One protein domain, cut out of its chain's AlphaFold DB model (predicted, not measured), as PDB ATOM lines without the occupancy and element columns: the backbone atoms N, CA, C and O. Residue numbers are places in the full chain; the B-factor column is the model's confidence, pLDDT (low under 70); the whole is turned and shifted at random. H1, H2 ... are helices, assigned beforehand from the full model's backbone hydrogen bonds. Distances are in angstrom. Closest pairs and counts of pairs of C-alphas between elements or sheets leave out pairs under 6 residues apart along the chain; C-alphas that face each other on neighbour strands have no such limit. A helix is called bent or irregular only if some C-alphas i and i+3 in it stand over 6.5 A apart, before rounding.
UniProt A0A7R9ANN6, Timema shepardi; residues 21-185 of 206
ATOM      1  N   PRO A  21     105.258 136.461  79.632       88.31
ATOM      2  CA  PRO A  21     106.500 135.746  79.386       88.31
ATOM      3  C   PRO A  21     106.336 134.255  79.695       88.31
ATOM      4  O   PRO A  21     105.651 133.875  80.658       88.31
ATOM      5  N   LYS A  22     106.944 133.403  78.873       90.38
ATOM      6  CA  LYS A  22     106.819 131.948  78.951       90.38
ATOM      7  C   LYS A  22     107.367 131.409  80.264       90.38
ATOM      8  O   LYS A  22     106.744 130.496  80.794       90.38
ATOM      9  N   TYR A  23     108.398 132.008  80.865       91.38
ATOM     10  CA  TYR A  23     108.866 131.618  82.198       91.38
ATOM     11  C   TYR A  23     107.751 131.662  83.246       91.38
ATOM     12  O   TYR A  23     107.711 130.807  84.122       91.38
ATOM     13  N   ARG A  24     106.799 132.606  83.151       90.88
ATOM     14  CA  ARG A  24     105.652 132.669  84.079       90.88
ATOM     15  C   ARG A  24     104.637 131.576  83.791       90.88
ATOM     16  O   ARG A  24     104.087 130.986  84.721       90.88
ATOM     17  N   LEU A  25     104.364 131.334  82.509       89.75
ATOM     18  CA  LEU A  25     103.417 130.313  82.069       89.75
ATOM     19  C   LEU A  25     103.927 128.909  82.411       89.75
ATOM     20  O   LEU A  25     103.186 128.114  82.982       89.75
ATOM     21  N   MET A  26     105.198 128.633  82.122       92.62
ATOM     22  CA  MET A  26     105.868 127.384  82.467       92.62
ATOM     23  C   MET A  26     105.944 127.216  83.985       92.62
ATOM     24  O   MET A  26     105.539 126.178  84.492       92.62
ATOM     25  N   ALA A  27     106.334 128.252  84.734       92.94
ATOM     26  CA  ALA A  27     106.387 128.176  86.194       92.94
ATOM     27  C   ALA A  27     105.029 127.866  86.842       92.94
ATOM     28  O   ALA A  27     104.981 127.174  87.854       92.94
ATOM     29  N   SER A  28     103.924 128.359  86.279       90.44
ATOM     30  CA  SER A  28     102.575 128.122  86.806       90.44
ATOM     31  C   SER A  28     101.920 126.890  86.176       90.44
ATOM     32  O   SER A  28     101.924 125.804  86.756       90.44
ATOM     33  N   LEU A  29     101.363 127.051  84.975       89.75
ATOM     34  CA  LEU A  29     100.647 126.003  84.256       89.75
ATOM     35  C   LEU A  29     101.574 124.851  83.857       89.75
ATOM     36  O   LEU A  29     101.180 123.700  84.010       89.75
ATOM     37  N   GLY A  30     102.791 125.144  83.393       92.62
ATOM     38  CA  GLY A  30     103.761 124.109  83.022       92.62
ATOM     39  C   GLY A  30     104.086 123.185  84.195       92.62
ATOM     40  O   GLY A  30     103.952 121.974  84.063       92.62
ATOM     41  N   THR A  31     104.384 123.740  85.372       92.94
ATOM     42  CA  THR A  31     104.616 122.956  86.594       92.94
ATOM     43  C   THR A  31     103.378 122.151  86.987       92.94
ATOM     44  O   THR A  31     103.496 120.998  87.392       92.94
ATOM     45  N   ALA A  32     102.172 122.715  86.858       90.94
ATOM     46  CA  ALA A  32     100.937 121.981  87.143       90.94
ATOM     47  C   ALA A  32     100.749 120.783  86.195       90.94
ATOM     48  O   ALA A  32     100.418 119.693  86.654       90.94
ATOM     49  N   VAL A  33     101.010 120.962  84.897       92.44
ATOM     50  CA  VAL A  33     100.990 119.883  83.896       92.44
ATOM     51  C   VAL A  33     102.060 118.838  84.208       92.44
ATOM     52  O   VAL A  33     101.751 117.651  84.259       92.44
ATOM     53  N   ALA A  34     103.293 119.269  84.479       94.12
ATOM     54  CA  ALA A  34     104.408 118.384  84.793       94.12
ATOM     55  C   ALA A  34     104.134 117.541  86.047       94.12
ATOM     56  O   ALA A  34     104.447 116.357  86.062       94.12
ATOM     57  N   ARG A  35     103.456 118.095  87.062       92.25
ATOM     58  CA  ARG A  35     102.997 117.329  88.236       92.25
ATOM     59  C   ARG A  35     101.984 116.247  87.875       92.25
ATOM     60  O   ARG A  35     102.042 115.167  88.445       92.25
ATOM     61  N   LEU A  36     101.065 116.512  86.944       90.69
ATOM     62  CA  LEU A  36     100.089 115.509  86.496       90.69
ATOM     63  C   LEU A  36     100.762 114.376  85.709       90.69
ATOM     64  O   LEU A  36     100.365 113.217  85.839       90.69
ATOM     65  N   VAL A  37     101.794 114.701  84.925       91.50
ATOM     66  CA  VAL A  37     102.643 113.702  84.260       91.50
ATOM     67  C   VAL A  37     103.424 112.904  85.302       91.50
ATOM     68  O   VAL A  37     103.323 111.685  85.319       91.50
ATOM     69  N   ALA A  38     104.119 113.569  86.227       91.25
ATOM     70  CA  ALA A  38     104.888 112.917  87.286       91.25
ATOM     71  C   ALA A  38     104.021 111.997  88.162       91.25
ATOM     72  O   ALA A  38     104.473 110.926  88.549       91.25
ATOM     73  N   HIS A  39     102.758 112.354  88.410       89.06
ATOM     74  CA  HIS A  39     101.807 111.509  89.139       89.06
ATOM     75  C   HIS A  39     101.538 110.161  88.440       89.06
ATOM     76  O   HIS A  39     101.228 109.175  89.103       89.06
ATOM     77  N   HIS A  40     101.657 110.066  87.111       88.56
ATOM     78  CA  HIS A  40     101.536 108.773  86.420       88.56
ATOM     79  C   HIS A  40     102.720 107.841  86.699       88.56
ATOM     80  O   HIS A  40     102.586 106.629  86.567       88.56
ATOM     81  N   PHE A  41     103.857 108.395  87.114       87.88
ATOM     82  CA  PHE A  41     105.096 107.666  87.377       87.88
ATOM     83  C   PHE A  41     105.493 107.715  88.855       87.88
ATOM     84  O   PHE A  41     106.647 107.451  89.188       87.88
ATOM     85  N   ASP A  42     104.559 108.078  89.737       87.00
ATOM     86  CA  ASP A  42     104.764 108.102  91.182       87.00
ATOM     87  C   ASP A  42     104.584 106.700  91.798       87.00
ATOM     88  O   ASP A  42     104.316 105.724  91.091       87.00
ATOM     89  N   PHE A  43     104.720 106.579  93.122       84.19
ATOM     90  CA  PHE A  43     104.626 105.292  93.826       84.19
ATOM     91  C   PHE A  43     103.330 104.519  93.531       84.19
ATOM     92  O   PHE A  43     103.315 103.290  93.558       84.19
ATOM     93  N   ILE A  44     102.232 105.225  93.257       85.38
ATOM     94  CA  ILE A  44     100.934 104.625  92.953       85.38
ATOM     95  C   ILE A  44     100.793 104.425  91.442       85.38
ATOM     96  O   ILE A  44     100.318 103.376  91.002       85.38
ATOM     97  N   GLY A  45     101.191 105.426  90.657       87.50
ATOM     98  CA  GLY A  45     101.026 105.499  89.210       87.50
ATOM     99  C   GLY A  45     101.701 104.353  88.465       87.50
ATOM    100  O   GLY A  45     101.086 103.784  87.566       87.50
ATOM    101  N   ILE A  46     102.881 103.909  88.914       88.56
ATOM    102  CA  ILE A  46     103.626 102.811  88.271       88.56
ATOM    103  C   ILE A  46     102.864 101.475  88.213       88.56
ATOM    104  O   ILE A  46     103.218 100.589  87.436       88.56
ATOM    105  N   HIS A  47     101.818 101.307  89.024       88.75
ATOM    106  CA  HIS A  47     100.979 100.108  89.027       88.75
ATOM    107  C   HIS A  47      99.837 100.154  88.005       88.75
ATOM    108  O   HIS A  47      99.052  99.203  87.936       88.75
ATOM    109  N   TYR A  48      99.721 101.249  87.250       88.31
ATOM    110  CA  TYR A  48      98.660 101.462  86.279       88.31
ATOM    111  C   TYR A  48      99.229 101.753  84.893       88.31
ATOM    112  O   TYR A  48      99.837 102.792  84.657       88.31
ATOM    113  N   GLY A  49      98.980 100.830  83.971       83.81
ATOM    114  CA  GLY A  49      99.386 100.924  82.580       83.81
ATOM    115  C   GLY A  49      98.394 101.699  81.722       83.81
ATOM    116  O   GLY A  49      97.532 102.443  82.204       83.81
ATOM    117  N   GLU A  50      98.509 101.502  80.411       82.12
ATOM    118  CA  GLU A  50      97.641 102.140  79.426       82.12
ATOM    119  C   GLU A  50      96.151 101.875  79.723       82.12
ATOM    120  O   GLU A  50      95.754 100.813  80.206       82.12
ATOM    121  N   GLY A  51      95.308 102.890  79.508       81.38
ATOM    122  CA  GLY A  51      93.878 102.827  79.837       81.38
ATOM    123  C   GLY A  51      93.570 102.812  81.342       81.38
ATOM    124  O   GLY A  51      92.402 102.799  81.731       81.38
ATOM    125  N   GLY A  52      94.591 102.859  82.205       80.56
ATOM    126  CA  GLY A  52      94.444 102.797  83.655       80.56
ATOM    127  C   GLY A  52      94.186 101.387  84.186       80.56
ATOM    128  O   GLY A  52      93.629 101.261  85.282       80.56
ATOM    129  N   ASN A  53      94.562 100.357  83.422       84.19
ATOM    130  CA  ASN A  53      94.530  98.963  83.856       84.19
ATOM    131  C   ASN A  53      95.579  98.723  84.943       84.19
ATOM    132  O   ASN A  53      96.646  99.328  84.909       84.19
ATOM    133  N   LYS A  54      95.299  97.824  85.896       84.88
ATOM    134  CA  LYS A  54      96.248  97.443  86.956       84.88
ATOM    135  C   LYS A  54      97.312  96.474  86.424       84.88
ATOM    136  O   LYS A  54      97.445  95.345  86.890       84.88
ATOM    137  N   GLU A  55      98.019  96.927  85.406       85.31
ATOM    138  CA  GLU A  55      99.149  96.274  84.767       85.31
ATOM    139  C   GLU A  55     100.328  97.220  84.965       85.31
ATOM    140  O   GLU A  55     100.322  98.331  84.440       85.31
ATOM    141  N   GLY A  56     101.279  96.837  85.818       82.81
ATOM    142  CA  GLY A  56     102.408  97.703  86.144       82.81
ATOM    143  C   GLY A  56     103.227  98.050  84.901       82.81
ATOM    144  O   GLY A  56     103.423  97.209  84.028       82.81
ATOM    145  N   ILE A  57     103.723  99.287  84.834       86.19
ATOM    146  CA  ILE A  57     104.547  99.768  83.708       86.19
ATOM    147  C   ILE A  57     106.024  99.376  83.839       86.19
ATOM    148  O   ILE A  57     106.803  99.564  82.908       86.19
ATOM    149  N   LEU A  58     106.415  98.848  85.001       85.88
ATOM    150  CA  LEU A  58     107.766  98.384  85.301       85.88
ATOM    151  C   LEU A  58     107.816  96.855  85.335       85.88
ATOM    152  O   LEU A  58     106.864  96.199  85.752       85.88
ATOM    153  N   THR A  59     108.966  96.295  84.958       83.94
ATOM    154  CA  THR A  59     109.270  94.880  85.227       83.94
ATOM    155  C   THR A  59     109.413  94.639  86.732       83.94
ATOM    156  O   THR A  59     109.745  95.568  87.470       83.94
ATOM    157  N   ASP A  60     109.247  93.398  87.198       81.19
ATOM    158  CA  ASP A  60     109.419  93.056  88.621       81.19
ATOM    159  C   ASP A  60     110.794  93.485  89.167       81.19
ATOM    160  O   ASP A  60     110.899  94.026  90.271       81.19
ATOM    161  N   TYR A  61     111.849  93.309  88.361       74.69
ATOM    162  CA  TYR A  61     113.204  93.750  88.695       74.69
ATOM    163  C   TYR A  61     113.260  95.272  88.892       74.69
ATOM    164  O   TYR A  61     113.641  95.749  89.963       74.69
ATOM    165  N   SER A  62     112.799  96.037  87.900       83.31
ATOM    166  CA  SER A  62     112.772  97.504  87.952       83.31
ATOM    167  C   SER A  62     111.873  98.040  89.070       83.31
ATOM    168  O   SER A  62     112.206  99.045  89.694       83.31
ATOM    169  N   SER A  63     110.762  97.358  89.368       83.06
ATOM    170  CA  SER A  63     109.836  97.744  90.434       83.06
ATOM    171  C   SER A  63     110.508  97.689  91.805       83.06
ATOM    172  O   SER A  63     110.322  98.600  92.608       83.06
ATOM    173  N   SER A  64     111.309  96.654  92.079       82.94
ATOM    174  CA  SER A  64     112.015  96.533  93.361       82.94
ATOM    175  C   SER A  64     113.050  97.645  93.575       82.94
ATOM    176  O   SER A  64     113.098  98.236  94.654       82.94
ATOM    177  N   GLY A  65     113.813  97.992  92.532       85.00
ATOM    178  CA  GLY A  65     114.753  99.115  92.567       85.00
ATOM    179  C   GLY A  65     114.036 100.449  92.779       85.00
ATOM    180  O   GLY A  65     114.403 101.215  93.667       85.00
ATOM    181  N   TYR A  66     112.947 100.683  92.040       83.50
ATOM    182  CA  TYR A  66     112.135 101.893  92.180       83.50
ATOM    183  C   TYR A  66     111.576 102.055  93.604       83.50
ATOM    184  O   TYR A  66     111.647 103.143  94.183       83.50
ATOM    185  N   MET A  67     111.045 100.975  94.193       82.44
ATOM    186  CA  MET A  67     110.527 100.993  95.566       82.44
ATOM    187  C   MET A  67     111.636 101.231  96.595       82.44
ATOM    188  O   MET A  67     111.438 102.022  97.515       82.44
ATOM    189  N   SER A  68     112.813 100.625  96.416       84.25
ATOM    190  CA  SER A  68     113.970 100.867  97.285       84.25
ATOM    191  C   SER A  68     114.381 102.343  97.280       84.25
ATOM    192  O   SER A  68     114.572 102.932  98.344       84.25
ATOM    193  N   GLU A  69     114.452 102.979  96.108       80.88
ATOM    194  CA  GLU A  69     114.750 104.415  96.007       80.88
ATOM    195  C   GLU A  69     113.669 105.287  96.653       80.88
ATOM    196  O   GLU A  69     113.947 106.328  97.253       80.88
ATOM    197  N   PHE A  70     112.408 104.867  96.558       80.06
ATOM    198  CA  PHE A  70     111.311 105.551  97.226       80.06
ATOM    199  C   PHE A  70     111.429 105.494  98.755       80.06
ATOM    200  O   PHE A  70     111.333 106.524  99.423       80.06
ATOM    201  N   GLU A  71     111.671 104.307  99.313       82.12
ATOM    202  CA  GLU A  71     111.876 104.118 100.752       82.12
ATOM    203  C   GLU A  71     113.100 104.889 101.253       82.12
ATOM    204  O   GLU A  71     113.062 105.501 102.323       82.12
ATOM    205  N   ASN A  72     114.172 104.903 100.458       81.81
ATOM    206  CA  ASN A  72     115.371 105.677 100.737       81.81
ATOM    207  C   ASN A  72     115.043 107.171 100.852       81.81
ATOM    208  O   ASN A  72     115.369 107.806 101.855       81.81
ATOM    209  N   CYS A  73     114.306 107.701  99.872       77.69
ATOM    210  CA  CYS A  73     113.839 109.078  99.898       77.69
ATOM    211  C   CYS A  73     112.965 109.361 101.130       77.69
ATOM    212  O   CYS A  73     113.224 110.309 101.868       77.69
ATOM    213  N   ALA A  74     111.989 108.502 101.428       78.12
ATOM    214  CA  ALA A  74     111.092 108.667 102.572       78.12
ATOM    215  C   ALA A  74     111.830 108.784 103.918       78.12
ATOM    216  O   ALA A  74     111.403 109.535 104.795       78.12
ATOM    217  N   ARG A  75     112.965 108.089 104.075       76.19
ATOM    218  CA  ARG A  75     113.814 108.166 105.277       76.19
ATOM    219  C   ARG A  75     114.672 109.429 105.336       76.19
ATOM    220  O   ARG A  75     115.076 109.824 106.428       76.19
ATOM    221  N   LYS A  76     114.970 110.028 104.183       73.44
ATOM    222  CA  LYS A  76     115.934 111.124 104.017       73.44
ATOM    223  C   LYS A  76     115.302 112.500 103.878       73.44
ATOM    224  O   LYS A  76     116.032 113.487 103.913       73.44
ATOM    225  N   ILE A  77     113.975 112.596 103.748       71.06
ATOM    226  CA  ILE A  77     113.284 113.888 103.659       71.06
ATOM    227  C   ILE A  77     113.489 114.687 104.947       71.06
ATOM    228  O   ILE A  77     112.777 114.554 105.949       71.06
ATOM    229  N   SER A  78     114.475 115.571 104.879       63.78
ATOM    230  CA  SER A  78     114.738 116.588 105.873       63.78
ATOM    231  C   SER A  78     113.683 117.676 105.767       63.78
ATOM    232  O   SER A  78     113.365 118.201 104.694       63.78
ATOM    233  N   HIS A  79     113.105 118.024 106.904       63.66
ATOM    234  CA  HIS A  79     112.138 119.098 106.986       63.66
ATOM    235  C   HIS A  79     112.358 119.873 108.275       63.66
ATOM    236  O   HIS A  79     112.546 119.311 109.351       63.66
ATOM    237  N   THR A  80     112.288 121.193 108.168       60.38
ATOM    238  CA  THR A  80     112.193 122.063 109.333       60.38
ATOM    239  C   THR A  80     110.746 122.509 109.437       60.38
ATOM    240  O   THR A  80     110.295 123.382 108.694       60.38
ATOM    241  N   LEU A  81     109.992 121.871 110.330       63.31
ATOM    242  CA  LEU A  81     108.660 122.355 110.674       63.31
ATOM    243  C   LEU A  81     108.779 123.550 111.631       63.31
ATOM    244  O   LEU A  81     109.695 123.588 112.453       63.31
ATOM    245  N   PRO A  82     107.856 124.524 111.559       62.44
ATOM    246  CA  PRO A  82     107.773 125.576 112.560       62.44
ATOM    247  C   PRO A  82     107.611 124.965 113.955       62.44
ATOM    248  O   PRO A  82     106.818 124.040 114.125       62.44
ATOM    249  N   GLU A  83     108.268 125.540 114.966       59.97
ATOM    250  CA  GLU A  83     108.207 125.085 116.372       59.97
ATOM    251  C   GLU A  83     106.774 124.952 116.926       59.97
ATOM    252  O   GLU A  83     106.520 124.270 117.918       59.97
ATOM    253  N   THR A  84     105.808 125.611 116.285       58.69
ATOM    254  CA  THR A  84     104.388 125.542 116.635       58.69
ATOM    255  C   THR A  84     103.736 124.195 116.312       58.69
ATOM    256  O   THR A  84     102.658 123.917 116.835       58.69
ATOM    257  N   VAL A  85     104.358 123.351 115.483       61.28
ATOM    258  CA  VAL A  85     103.887 121.992 115.185       61.28
ATOM    259  C   VAL A  85     104.444 121.038 116.238       61.28
ATOM    260  O   VAL A  85     105.555 120.537 116.125       61.28
ATOM    261  N   LYS A  86     103.664 120.798 117.298       55.28
ATOM    262  CA  LYS A  86     104.046 119.892 118.399       55.28
ATOM    263  C   LYS A  86     103.776 118.411 118.116       55.28
ATOM    264  O   LYS A  86     104.197 117.554 118.889       55.28
ATOM    265  N   HIS A  87     103.039 118.104 117.051       58.75
ATOM    266  CA  HIS A  87     102.718 116.730 116.677       58.75
ATOM    267  C   HIS A  87     103.855 116.123 115.856       58.75
ATOM    268  O   HIS A  87     104.433 116.799 115.008       58.75
ATOM    269  N   ARG A  88     104.162 114.841 116.101       57.75
ATOM    270  CA  ARG A  88     105.073 114.076 115.244       57.75
ATOM    271  C   ARG A  88     104.450 113.977 113.859       57.75
ATOM    272  O   ARG A  88     103.464 113.272 113.673       57.75
ATOM    273  N   PHE A  89     105.015 114.724 112.926       67.06
ATOM    274  CA  PHE A  89     104.741 114.588 111.512       67.06
ATOM    275  C   PHE A  89     105.640 113.488 110.952       67.06
ATOM    276  O   PHE A  89     106.852 113.518 111.167       67.06
ATOM    277  N   ASP A  90     105.047 112.512 110.271       70.38
ATOM    278  CA  ASP A  90     105.806 111.490 109.563       70.38
ATOM    279  C   ASP A  90     106.070 111.962 108.130       70.38
ATOM    280  O   ASP A  90     105.192 111.913 107.269       70.38
ATOM    281  N   ALA A  91     107.289 112.442 107.879       69.69
ATOM    282  CA  ALA A  91     107.683 112.923 106.559       69.69
ATOM    283  C   ALA A  91     107.703 111.843 105.481       69.69
ATOM    284  O   ALA A  91     107.624 112.190 104.300       69.69
ATOM    285  N   ALA A  92     107.716 110.562 105.862       74.38
ATOM    286  CA  ALA A  92     107.569 109.472 104.911       74.38
ATOM    287  C   ALA A  92     106.223 109.542 104.172       74.38
ATOM    288  O   ALA A  92     106.159 109.212 102.989       74.38
ATOM    289  N   LEU A  93     105.165 110.056 104.818       77.06
ATOM    290  CA  LEU A  93     103.857 110.240 104.180       77.06
ATOM    291  C   LEU A  93     103.913 111.252 103.028       77.06
ATOM    292  O   LEU A  93     103.193 111.110 102.044       77.06
ATOM    293  N   SER A  94     104.807 112.240 103.109       80.56
ATOM    294  CA  SER A  94     105.009 113.235 102.050       80.56
ATOM    295  C   SER A  94     106.016 112.832 100.986       80.56
ATOM    296  O   SER A  94     106.221 113.600 100.045       80.56
ATOM    297  N   ALA A  95     106.624 111.649 101.083       83.44
ATOM    298  CA  ALA A  95     107.666 111.233 100.153       83.44
ATOM    299  C   ALA A  95     107.181 111.154  98.708       83.44
ATOM    300  O   ALA A  95     107.873 111.618  97.803       83.44
ATOM    301  N   ASN A  96     105.952 110.676  98.503       84.75
ATOM    302  CA  ASN A  96     105.358 110.594  97.173       84.75
ATOM    303  C   ASN A  96     105.172 111.966  96.540       84.75
ATOM    304  O   ASN A  96     105.669 112.225  95.445       84.75
ATOM    305  N   HIS A  97     104.541 112.884  97.270       86.75
ATOM    306  CA  HIS A  97     104.355 114.245  96.788       86.75
ATOM    307  C   HIS A  97     105.682 114.982  96.605       86.75
ATOM    308  O   HIS A  97     105.828 115.719  95.639       86.75
ATOM    309  N   HIS A  98     106.660 114.781  97.490       86.06
ATOM    310  CA  HIS A  98     107.967 115.418  97.360       86.06
ATOM    311  C   HIS A  98     108.710 114.950  96.102       86.06
ATOM    312  O   HIS A  98     109.208 115.778  95.342       86.06
ATOM    313  N   LYS A  99     108.717 113.640  95.838       85.44
ATOM    314  CA  LYS A  99     109.338 113.050  94.649       85.44
ATOM    315  C   LYS A  99     108.644 113.467  93.352       85.44
ATOM    316  O   LYS A  99     109.312 113.819  92.380       85.44
ATOM    317  N   MET A 100     107.313 113.486  93.357       89.38
ATOM    318  CA  MET A 100     106.514 114.000  92.244       89.38
ATOM    319  C   MET A 100     106.844 115.473  91.958       89.38
ATOM    320  O   MET A 100     106.950 115.862  90.800       89.38
ATOM    321  N   ASP A 101     107.036 116.289  92.997       90.81
ATOM    322  CA  ASP A 101     107.361 117.710  92.856       90.81
ATOM    323  C   ASP A 101     108.765 117.936  92.286       90.81
ATOM    324  O   ASP A 101     108.921 118.811  91.436       90.81
ATOM    325  N   LEU A 102     109.753 117.143  92.717       89.56
ATOM    326  CA  LEU A 102     111.112 117.142  92.160       89.56
ATOM    327  C   LEU A 102     111.089 116.798  90.670       89.56
ATOM    328  O   LEU A 102     111.522 117.601  89.848       89.56
ATOM    329  N   THR A 103     110.462 115.670  90.331       90.69
ATOM    330  CA  THR A 103     110.327 115.203  88.941       90.69
ATOM    331  C   THR A 103     109.614 116.246  88.078       90.69
ATOM    332  O   THR A 103     110.024 116.540  86.962       90.69
ATOM    333  N   ALA A 104     108.539 116.851  88.592       93.88
ATOM    334  CA  ALA A 104     107.799 117.871  87.862       93.88
ATOM    335  C   ALA A 104     108.621 119.140  87.614       93.88
ATOM    336  O   ALA A 104     108.458 119.757  86.561       93.88
ATOM    337  N   LEU A 105     109.463 119.543  88.573       94.69
ATOM    338  CA  LEU A 105     110.337 120.702  88.424       94.69
ATOM    339  C   LEU A 105     111.409 120.453  87.356       94.69
ATOM    340  O   LEU A 105     111.611 121.318  86.507       94.69
ATOM    341  N   GLU A 106     112.043 119.283  87.372       93.31
ATOM    342  CA  GLU A 106     113.018 118.882  86.350       93.31
ATOM    343  C   GLU A 106     112.376 118.872  84.960       93.31
ATOM    344  O   GLU A 106     112.837 119.576  84.064       93.31
ATOM    345  N   LEU A 107     111.235 118.189  84.809       94.81
ATOM    346  CA  LEU A 107     110.512 118.098  83.537       94.81
ATOM    347  C   LEU A 107     110.149 119.472  82.960       94.81
ATOM    348  O   LEU A 107     110.291 119.709  81.759       94.81
ATOM    349  N   VAL A 108     109.646 120.391  83.790       95.94
ATOM    350  CA  VAL A 108     109.245 121.718  83.302       95.94
ATOM    351  C   VAL A 108     110.453 122.608  82.992       95.94
ATOM    352  O   VAL A 108     110.387 123.392  82.043       95.94
ATOM    353  N   LEU A 109     111.549 122.498  83.751       94.75
ATOM    354  CA  LEU A 109     112.785 123.245  83.497       94.75
ATOM    355  C   LEU A 109     113.481 122.756  82.229       94.75
ATOM    356  O   LEU A 109     113.912 123.584  81.424       94.75
ATOM    357  N   GLU A 110     113.525 121.444  82.009       94.69
ATOM    358  CA  GLU A 110     114.039 120.849  80.779       94.69
ATOM    359  C   GLU A 110     113.208 121.311  79.574       94.69
ATOM    360  O   GLU A 110     113.759 121.844  78.610       94.69
ATOM    361  N   ALA A 111     111.875 121.227  79.660       95.06
ATOM    362  CA  ALA A 111     110.982 121.688  78.598       95.06
ATOM    363  C   ALA A 111     111.141 123.190  78.305       95.06
ATOM    364  O   ALA A 111     111.137 123.616  77.147       95.06
ATOM    365  N   TYR A 112     111.295 124.005  79.347       94.44
ATOM    366  CA  TYR A 112     111.510 125.440  79.208       94.44
ATOM    367  C   TYR A 112     112.876 125.766  78.587       94.44
ATOM    368  O   TYR A 112     112.959 126.621  77.704       94.44
ATOM    369  N   THR A 113     113.928 125.056  78.991       91.81
ATOM    370  CA  THR A 113     115.281 125.206  78.442       91.81
ATOM    371  C   THR A 113     115.338 124.765  76.982       91.81
ATOM    372  O   THR A 113     115.875 125.488  76.143       91.81
ATOM    373  N   ALA A 114     114.715 123.634  76.645       93.00
ATOM    374  CA  ALA A 114     114.594 123.154  75.274       93.00
ATOM    375  C   ALA A 114     113.845 124.160  74.387       93.00
ATOM    376  O   ALA A 114     114.317 124.492  73.300       93.00
ATOM    377  N   TRP A 115     112.723 124.707  74.872       92.75
ATOM    378  CA  TRP A 115     112.001 125.766  74.166       92.75
ATOM    379  C   TRP A 115     112.878 127.006  73.956       92.75
ATOM    380  O   TRP A 115     112.961 127.503  72.838       92.75
ATOM    381  N   ARG A 116     113.579 127.479  74.994       91.00
ATOM    382  CA  ARG A 116     114.463 128.650  74.893       91.00
ATOM    383  C   ARG A 116     115.616 128.462  73.911       91.00
ATOM    384  O   ARG A 116     115.996 129.422  73.254       91.00
ATOM    385  N   ASN A 117     116.174 127.258  73.832       90.88
ATOM    386  CA  ASN A 117     117.296 126.961  72.942       90.88
ATOM    387  C   ASN A 117     116.859 126.758  71.483       90.88
ATOM    388  O   ASN A 117     117.658 126.979  70.579       90.88
ATOM    389  N   GLY A 118     115.620 126.312  71.253       91.31
ATOM    390  CA  GLY A 118     115.079 126.038  69.917       91.31
ATOM    391  C   GLY A 118     114.182 127.135  69.336       91.31
ATOM    392  O   GLY A 118     113.710 126.984  68.212       91.31
ATOM    393  N   SER A 119     113.903 128.197  70.090       87.00
ATOM    394  CA  SER A 119     112.998 129.276  69.692       87.00
ATOM    395  C   SER A 119     113.768 130.538  69.310       87.00
ATOM    396  O   SER A 119     114.642 130.981  70.049       87.00
ATOM    397  N   ASP A 120     113.366 131.169  68.206       84.56
ATOM    398  CA  ASP A 120     113.808 132.520  67.837       84.56
ATOM    399  C   ASP A 120     112.966 133.620  68.525       84.56
ATOM    400  O   ASP A 120     113.208 134.815  68.334       84.56
ATOM    401  N   GLU A 121     111.943 133.246  69.310       84.38
ATOM    402  CA  GLU A 121     111.105 134.204  70.037       84.38
ATOM    403  C   GLU A 121     111.906 134.910  71.138       84.38
ATOM    404  O   GLU A 121     112.416 134.284  72.070       84.38
ATOM    405  N   TYR A 122     111.955 136.243  71.075       81.25
ATOM    406  CA  TYR A 122     112.507 137.043  72.159       81.25
ATOM    407  C   TYR A 122     111.570 137.027  73.368       81.25
ATOM    408  O   TYR A 122     110.416 137.451  73.290       81.25
ATOM    409  N   GLU A 123     112.089 136.583  74.508       86.56
ATOM    410  CA  GLU A 123     111.388 136.657  75.781       86.56
ATOM    411  C   GLU A 123     111.843 137.887  76.572       86.56
ATOM    412  O   GLU A 123     113.018 138.028  76.917       86.56
ATOM    413  N   GLU A 124     110.910 138.786  76.880       83.88
ATOM    414  CA  GLU A 124     111.196 139.993  77.655       83.88
ATOM    415  C   GLU A 124     111.529 139.668  79.117       83.88
ATOM    416  O   GLU A 124     110.862 138.861  79.767       83.88
ATOM    417  N   ARG A 125     112.534 140.360  79.665       85.69
ATOM    418  CA  ARG A 125     112.772 140.405  81.115       85.69
ATOM    419  C   ARG A 125     111.846 141.429  81.768       85.69
ATOM    420  O   ARG A 125     111.401 142.378  81.125       85.69
ATOM    421  N   LEU A 126     111.582 141.269  83.064       84.88
ATOM    422  CA  LEU A 126     110.789 142.256  83.797       84.88
ATOM    423  C   LEU A 126     111.550 143.585  83.913       84.88
ATOM    424  O   LEU A 126     112.715 143.584  84.318       84.88
ATOM    425  N   PRO A 127     110.901 144.730  83.631       82.75
ATOM    426  CA  PRO A 127     111.513 146.019  83.901       82.75
ATOM    427  C   PRO A 127     111.770 146.147  85.408       82.75
ATOM    428  O   PRO A 127     110.929 145.770  86.225       82.75
ATOM    429  N   TRP A 128     112.937 146.691  85.763       87.31
ATOM    430  CA  TRP A 128     113.373 146.975  87.142       87.31
ATOM    431  C   TRP A 128     113.756 145.775  88.010       87.31
ATOM    432  O   TRP A 128     114.060 145.967  89.188       87.31
ATOM    433  N   LEU A 129     113.795 144.568  87.450       89.19
ATOM    434  CA  LEU A 129     114.327 143.403  88.142       89.19
ATOM    435  C   LEU A 129     115.536 142.869  87.379       89.19
ATOM    436  O   LEU A 129     115.400 142.372  86.264       89.19
ATOM    437  N   ASP A 130     116.717 142.991  87.984       91.19
ATOM    438  CA  ASP A 130     117.964 142.460  87.427       91.19
ATOM    439  C   ASP A 130     118.046 140.952  87.685       91.19
ATOM    440  O   ASP A 130     118.773 140.474  88.553       91.19
ATOM    441  N   MET A 131     117.176 140.219  86.994       94.00
ATOM    442  CA  MET A 131     117.107 138.767  87.025       94.00
ATOM    443  C   MET A 131     117.070 138.215  85.606       94.00
ATOM    444  O   MET A 131     116.422 138.774  84.713       94.00
ATOM    445  N   ASP A 132     117.757 137.099  85.394       92.44
ATOM    446  CA  ASP A 132     117.645 136.340  84.160       92.44
ATOM    447  C   ASP A 132     116.333 135.544  84.094       92.44
ATOM    448  O   ASP A 132     115.545 135.466  85.039       92.44
ATOM    449  N   HIS A 133     116.075 134.945  82.938       93.69
ATOM    450  CA  HIS A 133     114.832 134.237  82.678       93.69
ATOM    451  C   HIS A 133     114.632 132.969  83.527       93.69
ATOM    452  O   HIS A 133     113.488 132.570  83.747       93.69
ATOM    453  N   VAL A 134     115.703 132.330  84.006       94.12
ATOM    454  CA  VAL A 134     115.635 131.146  84.883       94.12
ATOM    455  C   VAL A 134     115.352 131.583  86.322       94.12
ATOM    456  O   VAL A 134     114.458 131.047  86.976       94.12
ATOM    457  N   GLN A 135     116.010 132.639  86.799       95.94
ATOM    458  CA  GLN A 135     115.691 133.268  88.082       95.94
ATOM    459  C   GLN A 135     114.233 133.754  88.117       95.94
ATOM    460  O   GLN A 135     113.513 133.523  89.094       95.94
ATOM    461  N   LEU A 136     113.761 134.367  87.025       94.69
ATOM    462  CA  LEU A 136     112.372 134.799  86.861       94.69
ATOM    463  C   LEU A 136     111.383 133.622  86.842       94.69
ATOM    464  O   LEU A 136     110.276 133.764  87.374       94.69
ATOM    465  N   PHE A 137     111.761 132.469  86.279       95.19
ATOM    466  CA  PHE A 137     110.980 131.231  86.359       95.19
ATOM    467  C   PHE A 137     110.785 130.808  87.822       95.19
ATOM    468  O   PHE A 137     109.647 130.701  88.289       95.19
ATOM    469  N   PHE A 138     111.873 130.662  88.584       96.50
ATOM    470  CA  PHE A 138     111.808 130.232  89.985       96.50
ATOM    471  C   PHE A 138     111.049 131.222  90.869       96.50
ATOM    472  O   PHE A 138     110.214 130.819  91.682       96.50
ATOM    473  N   MET A 139     111.268 132.524  90.672       94.75
ATOM    474  CA  MET A 139     110.509 133.561  91.370       94.75
ATOM    475  C   MET A 139     109.013 133.473  91.044       94.75
ATOM    476  O   MET A 139     108.177 133.596  91.940       94.75
ATOM    477  N   SER A 140     108.656 133.236  89.780       93.25
ATOM    478  CA  SER A 140     107.256 133.095  89.364       93.25
ATOM    479  C   SER A 140     106.602 131.858  89.981       93.25
ATOM    480  O   SER A 140     105.459 131.937  90.430       93.25
ATOM    481  N   LEU A 141     107.331 130.741  90.065       94.44
ATOM    482  CA  LEU A 141     106.867 129.512  90.717       94.44
ATOM    483  C   LEU A 141     106.659 129.726  92.224       94.44
ATOM    484  O   LEU A 141     105.647 129.290  92.785       94.44
ATOM    485  N   ALA A 142     107.573 130.460  92.867       94.44
ATOM    486  CA  ALA A 142     107.443 130.852  94.264       94.44
ATOM    487  C   ALA A 142     106.187 131.697  94.505       94.44
ATOM    488  O   ALA A 142     105.384 131.372  95.379       94.44
ATOM    489  N   GLN A 143     105.984 132.731  93.685       91.81
ATOM    490  CA  GLN A 143     104.823 133.622  93.763       91.81
ATOM    491  C   GLN A 143     103.504 132.883  93.524       91.81
ATOM    492  O   GLN A 143     102.537 133.100  94.252       91.81
ATOM    493  N   PHE A 144     103.459 131.994  92.531       89.06
ATOM    494  CA  PHE A 144     102.260 131.216  92.219       89.06
ATOM    495  C   PHE A 144     101.869 130.263  93.355       89.06
ATOM    496  O   PHE A 144     100.688 130.007  93.578       89.06
ATOM    497  N   SER A 145     102.852 129.770  94.110       89.12
ATOM    498  CA  SER A 145     102.620 128.868  95.240       89.12
ATOM    499  C   SER A 145     102.429 129.593  96.575       89.12
ATOM    500  O   SER A 145     102.308 128.925  97.606       89.12
ATOM    501  N   CYS A 146     102.434 130.931  96.603       89.69
ATOM    502  CA  CYS A 146     102.267 131.689  97.837       89.69
ATOM    503  C   CYS A 146     100.906 131.400  98.478       89.69
ATOM    504  O   CYS A 146      99.857 131.804  97.982       89.69
ATOM    505  N   THR A 147     100.935 130.752  99.637       85.62
ATOM    506  CA  THR A 147      99.766 130.516 100.483       85.62
ATOM    507  C   THR A 147     100.097 130.890 101.923       85.62
ATOM    508  O   THR A 147     101.264 130.971 102.317       85.62
ATOM    509  N   LYS A 148      99.064 131.150 102.723       83.06
ATOM    510  CA  LYS A 148      99.201 131.411 104.154       83.06
ATOM    511  C   LYS A 148      98.403 130.362 104.914       83.06
ATOM    512  O   LYS A 148      97.182 130.375 104.857       83.06
ATOM    513  N   THR A 149      99.104 129.498 105.637       75.62
ATOM    514  CA  THR A 149      98.498 128.506 106.532       75.62
ATOM    515  C   THR A 149      98.517 129.050 107.954       75.62
ATOM    516  O   THR A 149      99.555 129.523 108.432       75.62
ATOM    517  N   THR A 150      97.380 129.031 108.649       79.50
ATOM    518  CA  THR A 150      97.353 129.425 110.061       79.50
ATOM    519  C   THR A 150      97.970 128.338 110.944       79.50
ATOM    520  O   THR A 150      98.047 127.167 110.578       79.50
ATOM    521  N   LYS A 151      98.396 128.710 112.158       75.75
ATOM    522  CA  LYS A 151      98.959 127.752 113.130       75.75
ATOM    523  C   LYS A 151      97.980 126.630 113.506       75.75
ATOM    524  O   LYS A 151      98.428 125.570 113.924       75.75
ATOM    525  N   TRP A 152      96.675 126.876 113.374       75.81
ATOM    526  CA  TRP A 152      95.613 125.929 113.719       75.81
ATOM    527  C   TRP A 152      95.301 124.946 112.586       75.81
ATOM    528  O   TRP A 152      95.000 123.793 112.866       75.81
ATOM    529  N   GLU A 153      95.425 125.375 111.327       76.00
ATOM    530  CA  GLU A 153      95.189 124.532 110.139       76.00
ATOM    531  C   GLU A 153      96.385 123.632 109.808       76.00
ATOM    532  O   GLU A 153      96.235 122.577 109.197       76.00
ATOM    533  N   LEU A 154      97.591 124.048 110.207       75.69
ATOM    534  CA  LEU A 154      98.834 123.372 109.842       75.69
ATOM    535  C   LEU A 154      98.883 121.886 110.261       75.69
ATOM    536  O   LEU A 154      99.232 121.066 109.413       75.69
ATOM    537  N   PRO A 155      98.518 121.491 111.499       74.44
ATOM    538  CA  PRO A 155      98.500 120.077 111.872       74.44
ATOM    539  C   PRO A 155      97.501 119.257 111.048       74.44
ATOM    540  O   PRO A 155      97.798 118.126 110.678       74.44
ATOM    541  N   GLU A 156      96.330 119.823 110.751       76.00
ATOM    542  CA  GLU A 156      95.286 119.143 109.985       76.00
ATOM    543  C   GLU A 156      95.705 118.927 108.527       76.00
ATOM    544  O   GLU A 156      95.580 117.812 108.026       76.00
ATOM    545  N   SER A 157      96.253 119.951 107.868       73.69
ATOM    546  CA  SER A 157      96.719 119.842 106.478       73.69
ATOM    547  C   SER A 157      97.859 118.829 106.342       73.69
ATOM    548  O   SER A 157      97.837 117.993 105.443       73.69
ATOM    549  N   LEU A 158      98.798 118.804 107.294       71.94
ATOM    550  CA  LEU A 158      99.878 117.813 107.309       71.94
ATOM    551  C   LEU A 158      99.366 116.370 107.453       71.94
ATOM    552  O   LEU A 158      99.942 115.457 106.867       71.94
ATOM    553  N   LEU A 159      98.295 116.157 108.225       71.88
ATOM    554  CA  LEU A 159      97.702 114.831 108.427       71.88
ATOM    555  C   LEU A 159      96.811 114.388 107.259       71.88
ATOM    556  O   LEU A 159      96.756 113.196 106.965       71.88
ATOM    557  N   LYS A 160      96.089 115.320 106.625       71.44
ATOM    558  CA  LYS A 160      95.118 115.018 105.562       71.44
ATOM    559  C   LYS A 160      95.730 114.994 104.171       71.44
ATOM    560  O   LYS A 160      95.489 114.052 103.423       71.44
ATOM    561  N   ASP A 161      96.493 116.026 103.831       65.44
ATOM    562  CA  ASP A 161      96.920 116.271 102.452       65.44
ATOM    563  C   ASP A 161      98.249 115.584 102.134       65.44
ATOM    564  O   ASP A 161      98.673 115.574 100.980       65.44
ATOM    565  N   MET A 162      98.930 115.047 103.160       75.00
ATOM    566  CA  MET A 162     100.253 114.417 103.066       75.00
ATOM    567  C   MET A 162     101.252 115.268 102.266       75.00
ATOM    568  O   MET A 162     102.204 114.756 101.680       75.00
ATOM    569  N   GLN A 163     101.059 116.586 102.243       77.81
ATOM    570  CA  GLN A 163     101.871 117.531 101.499       77.81
ATOM    571  C   GLN A 163     102.398 118.602 102.448       77.81
ATOM    572  O   GLN A 163     101.681 119.136 103.295       77.81
ATOM    573  N   PHE A 164     103.673 118.948 102.282       77.75
ATOM    574  CA  PHE A 164     104.266 120.059 103.007       77.75
ATOM    575  C   PHE A 164     103.555 121.384 102.684       77.75
ATOM    576  O   PHE A 164     103.212 121.626 101.522       77.75
ATOM    577  N   PRO A 165     103.429 122.300 103.662       80.75
ATOM    578  CA  PRO A 165     103.022 123.676 103.408       80.75
ATOM    579  C   PRO A 165     103.869 124.294 102.299       80.75
ATOM    580  O   PRO A 165     105.071 124.028 102.227       80.75
ATOM    581  N   SER A 166     103.271 125.159 101.475       85.50
ATOM    582  CA  SER A 166     103.905 125.655 100.247       85.50
ATOM    583  C   SER A 166     105.320 126.204 100.439       85.50
ATOM    584  O   SER A 166     106.180 125.941  99.604       85.50
ATOM    585  N   SER A 167     105.590 126.931 101.530       83.25
ATOM    586  CA  SER A 167     106.926 127.480 101.803       83.25
ATOM    587  C   SER A 167     107.968 126.394 102.071       83.25
ATOM    588  O   SER A 167     109.057 126.437 101.508       83.25
ATOM    589  N   ILE A 168     107.632 125.395 102.890       82.00
ATOM    590  CA  ILE A 168     108.515 124.261 103.198       82.00
ATOM    591  C   ILE A 168     108.719 123.419 101.943       82.00
ATOM    592  O   ILE A 168     109.850 123.073 101.606       82.00
ATOM    593  N   ARG A 169     107.627 123.150 101.219       86.69
ATOM    594  CA  ARG A 169     107.623 122.394  99.967       86.69
ATOM    595  C   ARG A 169     108.571 123.009  98.942       86.69
ATOM    596  O   ARG A 169     109.447 122.314  98.445       86.69
ATOM    597  N   LEU A 170     108.422 124.305  98.663       89.94
ATOM    598  CA  LEU A 170     109.261 125.001  97.690       89.94
ATOM    599  C   LEU A 170     110.707 125.152  98.148       89.94
ATOM    600  O   LEU A 170     111.599 124.979  97.332       89.94
ATOM    601  N   ASN A 171     110.959 125.429  99.429       87.94
ATOM    602  CA  ASN A 171     112.333 125.526  99.923       87.94
ATOM    603  C   ASN A 171     113.067 124.188  99.797       87.94
ATOM    604  O   ASN A 171     114.212 124.163  99.356       87.94
ATOM    605  N   ASN A 172     112.408 123.080 100.147       84.12
ATOM    606  CA  ASN A 172     112.974 121.744  99.966       84.12
ATOM    607  C   ASN A 172     113.185 121.418  98.485       84.12
ATOM    608  O   ASN A 172     114.223 120.876  98.133       84.12
ATOM    609  N   LEU A 173     112.232 121.784  97.628       88.62
ATOM    610  CA  LEU A 173     112.317 121.576  96.187       88.62
ATOM    611  C   LEU A 173     113.481 122.367  95.555       88.62
ATOM    612  O   LEU A 173     114.310 121.804  94.851       88.62
ATOM    613  N   PHE A 174     113.582 123.664  95.839       92.06
ATOM    614  CA  PHE A 174     114.611 124.543  95.276       92.06
ATOM    615  C   PHE A 174     116.001 124.251  95.831       92.06
ATOM    616  O   PHE A 174     116.968 124.308  95.085       92.06
ATOM    617  N   ALA A 175     116.108 123.867  97.107       88.50
ATOM    618  CA  ALA A 175     117.381 123.456  97.695       88.50
ATOM    619  C   ALA A 175     117.963 122.172  97.076       88.50
ATOM    620  O   ALA A 175     119.092 121.813  97.404       88.50
ATOM    621  N   LYS A 176     117.184 121.471  96.241       86.31
ATOM    622  CA  LYS A 176     117.583 120.265  95.508       86.31
ATOM    623  C   LYS A 176     117.704 120.461  94.002       86.31
ATOM    624  O   LYS A 176     118.177 119.564  93.327       86.31
ATOM    625  N   SER A 177     117.304 121.614  93.476       90.69
ATOM    626  CA  SER A 177     117.435 121.907  92.053       90.69
ATOM    627  C   SER A 177     118.811 122.508  91.780       90.69
ATOM    628  O   SER A 177     119.106 123.616  92.232       90.69
ATOM    629  N   GLU A 178     119.644 121.799  91.019       91.19
ATOM    630  CA  GLU A 178     120.943 122.319  90.576       91.19
ATOM    631  C   GLU A 178     120.779 123.606  89.761       91.19
ATOM    632  O   GLU A 178     121.510 124.571  89.984       91.19
ATOM    633  N   ASP A 179     119.752 123.668  88.904       92.88
ATOM    634  CA  ASP A 179     119.391 124.873  88.152       92.88
ATOM    635  C   ASP A 179     119.110 126.062  89.075       92.88
ATOM    636  O   ASP A 179     119.565 127.177  88.811       92.88
ATOM    637  N   PHE A 180     118.388 125.846  90.182       94.94
ATOM    638  CA  PHE A 180     118.137 126.894  91.172       94.94
ATOM    639  C   PHE A 180     119.432 127.324  91.862       94.94
ATOM    640  O   PHE A 180     119.719 128.520  91.972       94.94
ATOM    641  N   ILE A 181     120.220 126.353  92.326       94.69
ATOM    642  CA  ILE A 181     121.481 126.597  93.030       94.69
ATOM    643  C   ILE A 181     122.433 127.402  92.144       94.69
ATOM    644  O   ILE A 181     123.028 128.372  92.620       94.69
ATOM    645  N   TYR A 182     122.531 127.047  90.863       94.88
ATOM    646  CA  TYR A 182     123.333 127.752  89.874       94.88
ATOM    647  C   TYR A 182     122.779 129.154  89.593       94.88
ATOM    648  O   TYR A 182     123.502 130.141  89.760       94.88
ATOM    649  N   ALA A 183     121.487 129.265  89.262       95.31
ATOM    650  CA  ALA A 183     120.842 130.533  88.920       95.31
ATOM    651  C   ALA A 183     120.943 131.570  90.049       95.31
ATOM    652  O   ALA A 183     121.118 132.756  89.786       95.31
ATOM    653  N   PHE A 184     120.877 131.145  91.313       96.19
ATOM    654  CA  PHE A 184     120.999 132.036  92.473       96.19
ATOM    655  C   PHE A 184     122.382 132.007  93.137       96.19
ATOM    656  O   PHE A 184     122.572 132.653  94.168       96.19
ATOM    657  N   SER A 185     123.354 131.289  92.563       96.00
ATOM    658  CA  SER A 185     124.717 131.154  93.099       96.00
ATOM    659  C   SER A 185     124.742 130.773  94.589       96.00
ATOM    660  O   SER A 185     125.474 131.352  95.401       96.00
TER     661      SER A 185
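This is residues 21 to 185 of the 206 residues of a protein of Timema shepardi (UniProt A0A7R9ANN6). Two helices, H1 and the longer H3, cross as an X in the core, and H2 meets the beginning of H3 with its own last part to make a corner. The short helices H4, H6 and H7 cluster beside this cross, H4 packing on the beginning of H1 and H6 on H3, while H5 lies out at the far end from H4 and touches no helix. The printed part has 165 residues with seven named helices, H1 to H7 in chain order, and no named strand; its class is all helix. It is compact, with a radius of gyration of the C-alphas of 17.7 A and spans of 47 by 43 by 28 A.

Find C-alpha 22 at (106.819, 131.948, 78.951); from there H1, residues 22 to 40, runs 24.9 A, with a kink of 38 degrees near residue 29. H2, residues 60 to 76, is 24.6 A long. Look next at C-alpha 91 at (107.683, 112.923, 106.559), where H3, residues 91 to 118, begins; it runs 39.6 A, with a kink of 29 degrees near residue 98, and is irregular, with 7.2 A between C-alphas 93 and 96. H4 is residues 133 to 144, 16.1 A long, H5 residues 154 to 160, and H6 residues 166 to 174. H7, residues 178 to 183, ends at C-alpha 183 at (120.842, 130.533, 88.920).

Begin at H3, the hub, which touches three helices. Its residues 100 to 112 touch H1, opposite ways at a steep tilt of 48 degrees; the closest C-alphas are those of Ala 34 and Ala 104, 4.6 A apart. Residues 70 to 75 of H2 touch H3, about perpendicular at 74 degrees, closest at the C-alphas of Ala 74 and Ala 92, 4.3 A. Residues 98 to 102 of H3 touch H6, closest at the C-alphas of Leu 102 and Leu 173, 6.1 A. H4 touches residues 23 to 28 of H1, closest at the C-alphas of Tyr 23 and Phe 137, 4.7 A. H4 also touches H7, closest at the C-alphas of Gln 135 and Ala 183, 5.9 A. H5 is near H3; H2 and H4 are apart. Each O i to N i+4 pair is within hydrogen-bond range in H2, H4, H5, H6 and H7, against 13 of 15 in H1 and 22 of 24 in H3.

The two C-alphas farthest apart, those of Asp 60 and Trp 128, are 54.1 A apart. The printed part has no cut. The links H1 to H2, H2 to H3 and H3 to H4 are long. Look for pLDDT under 70 at residues 78 to 89, 91 and 161.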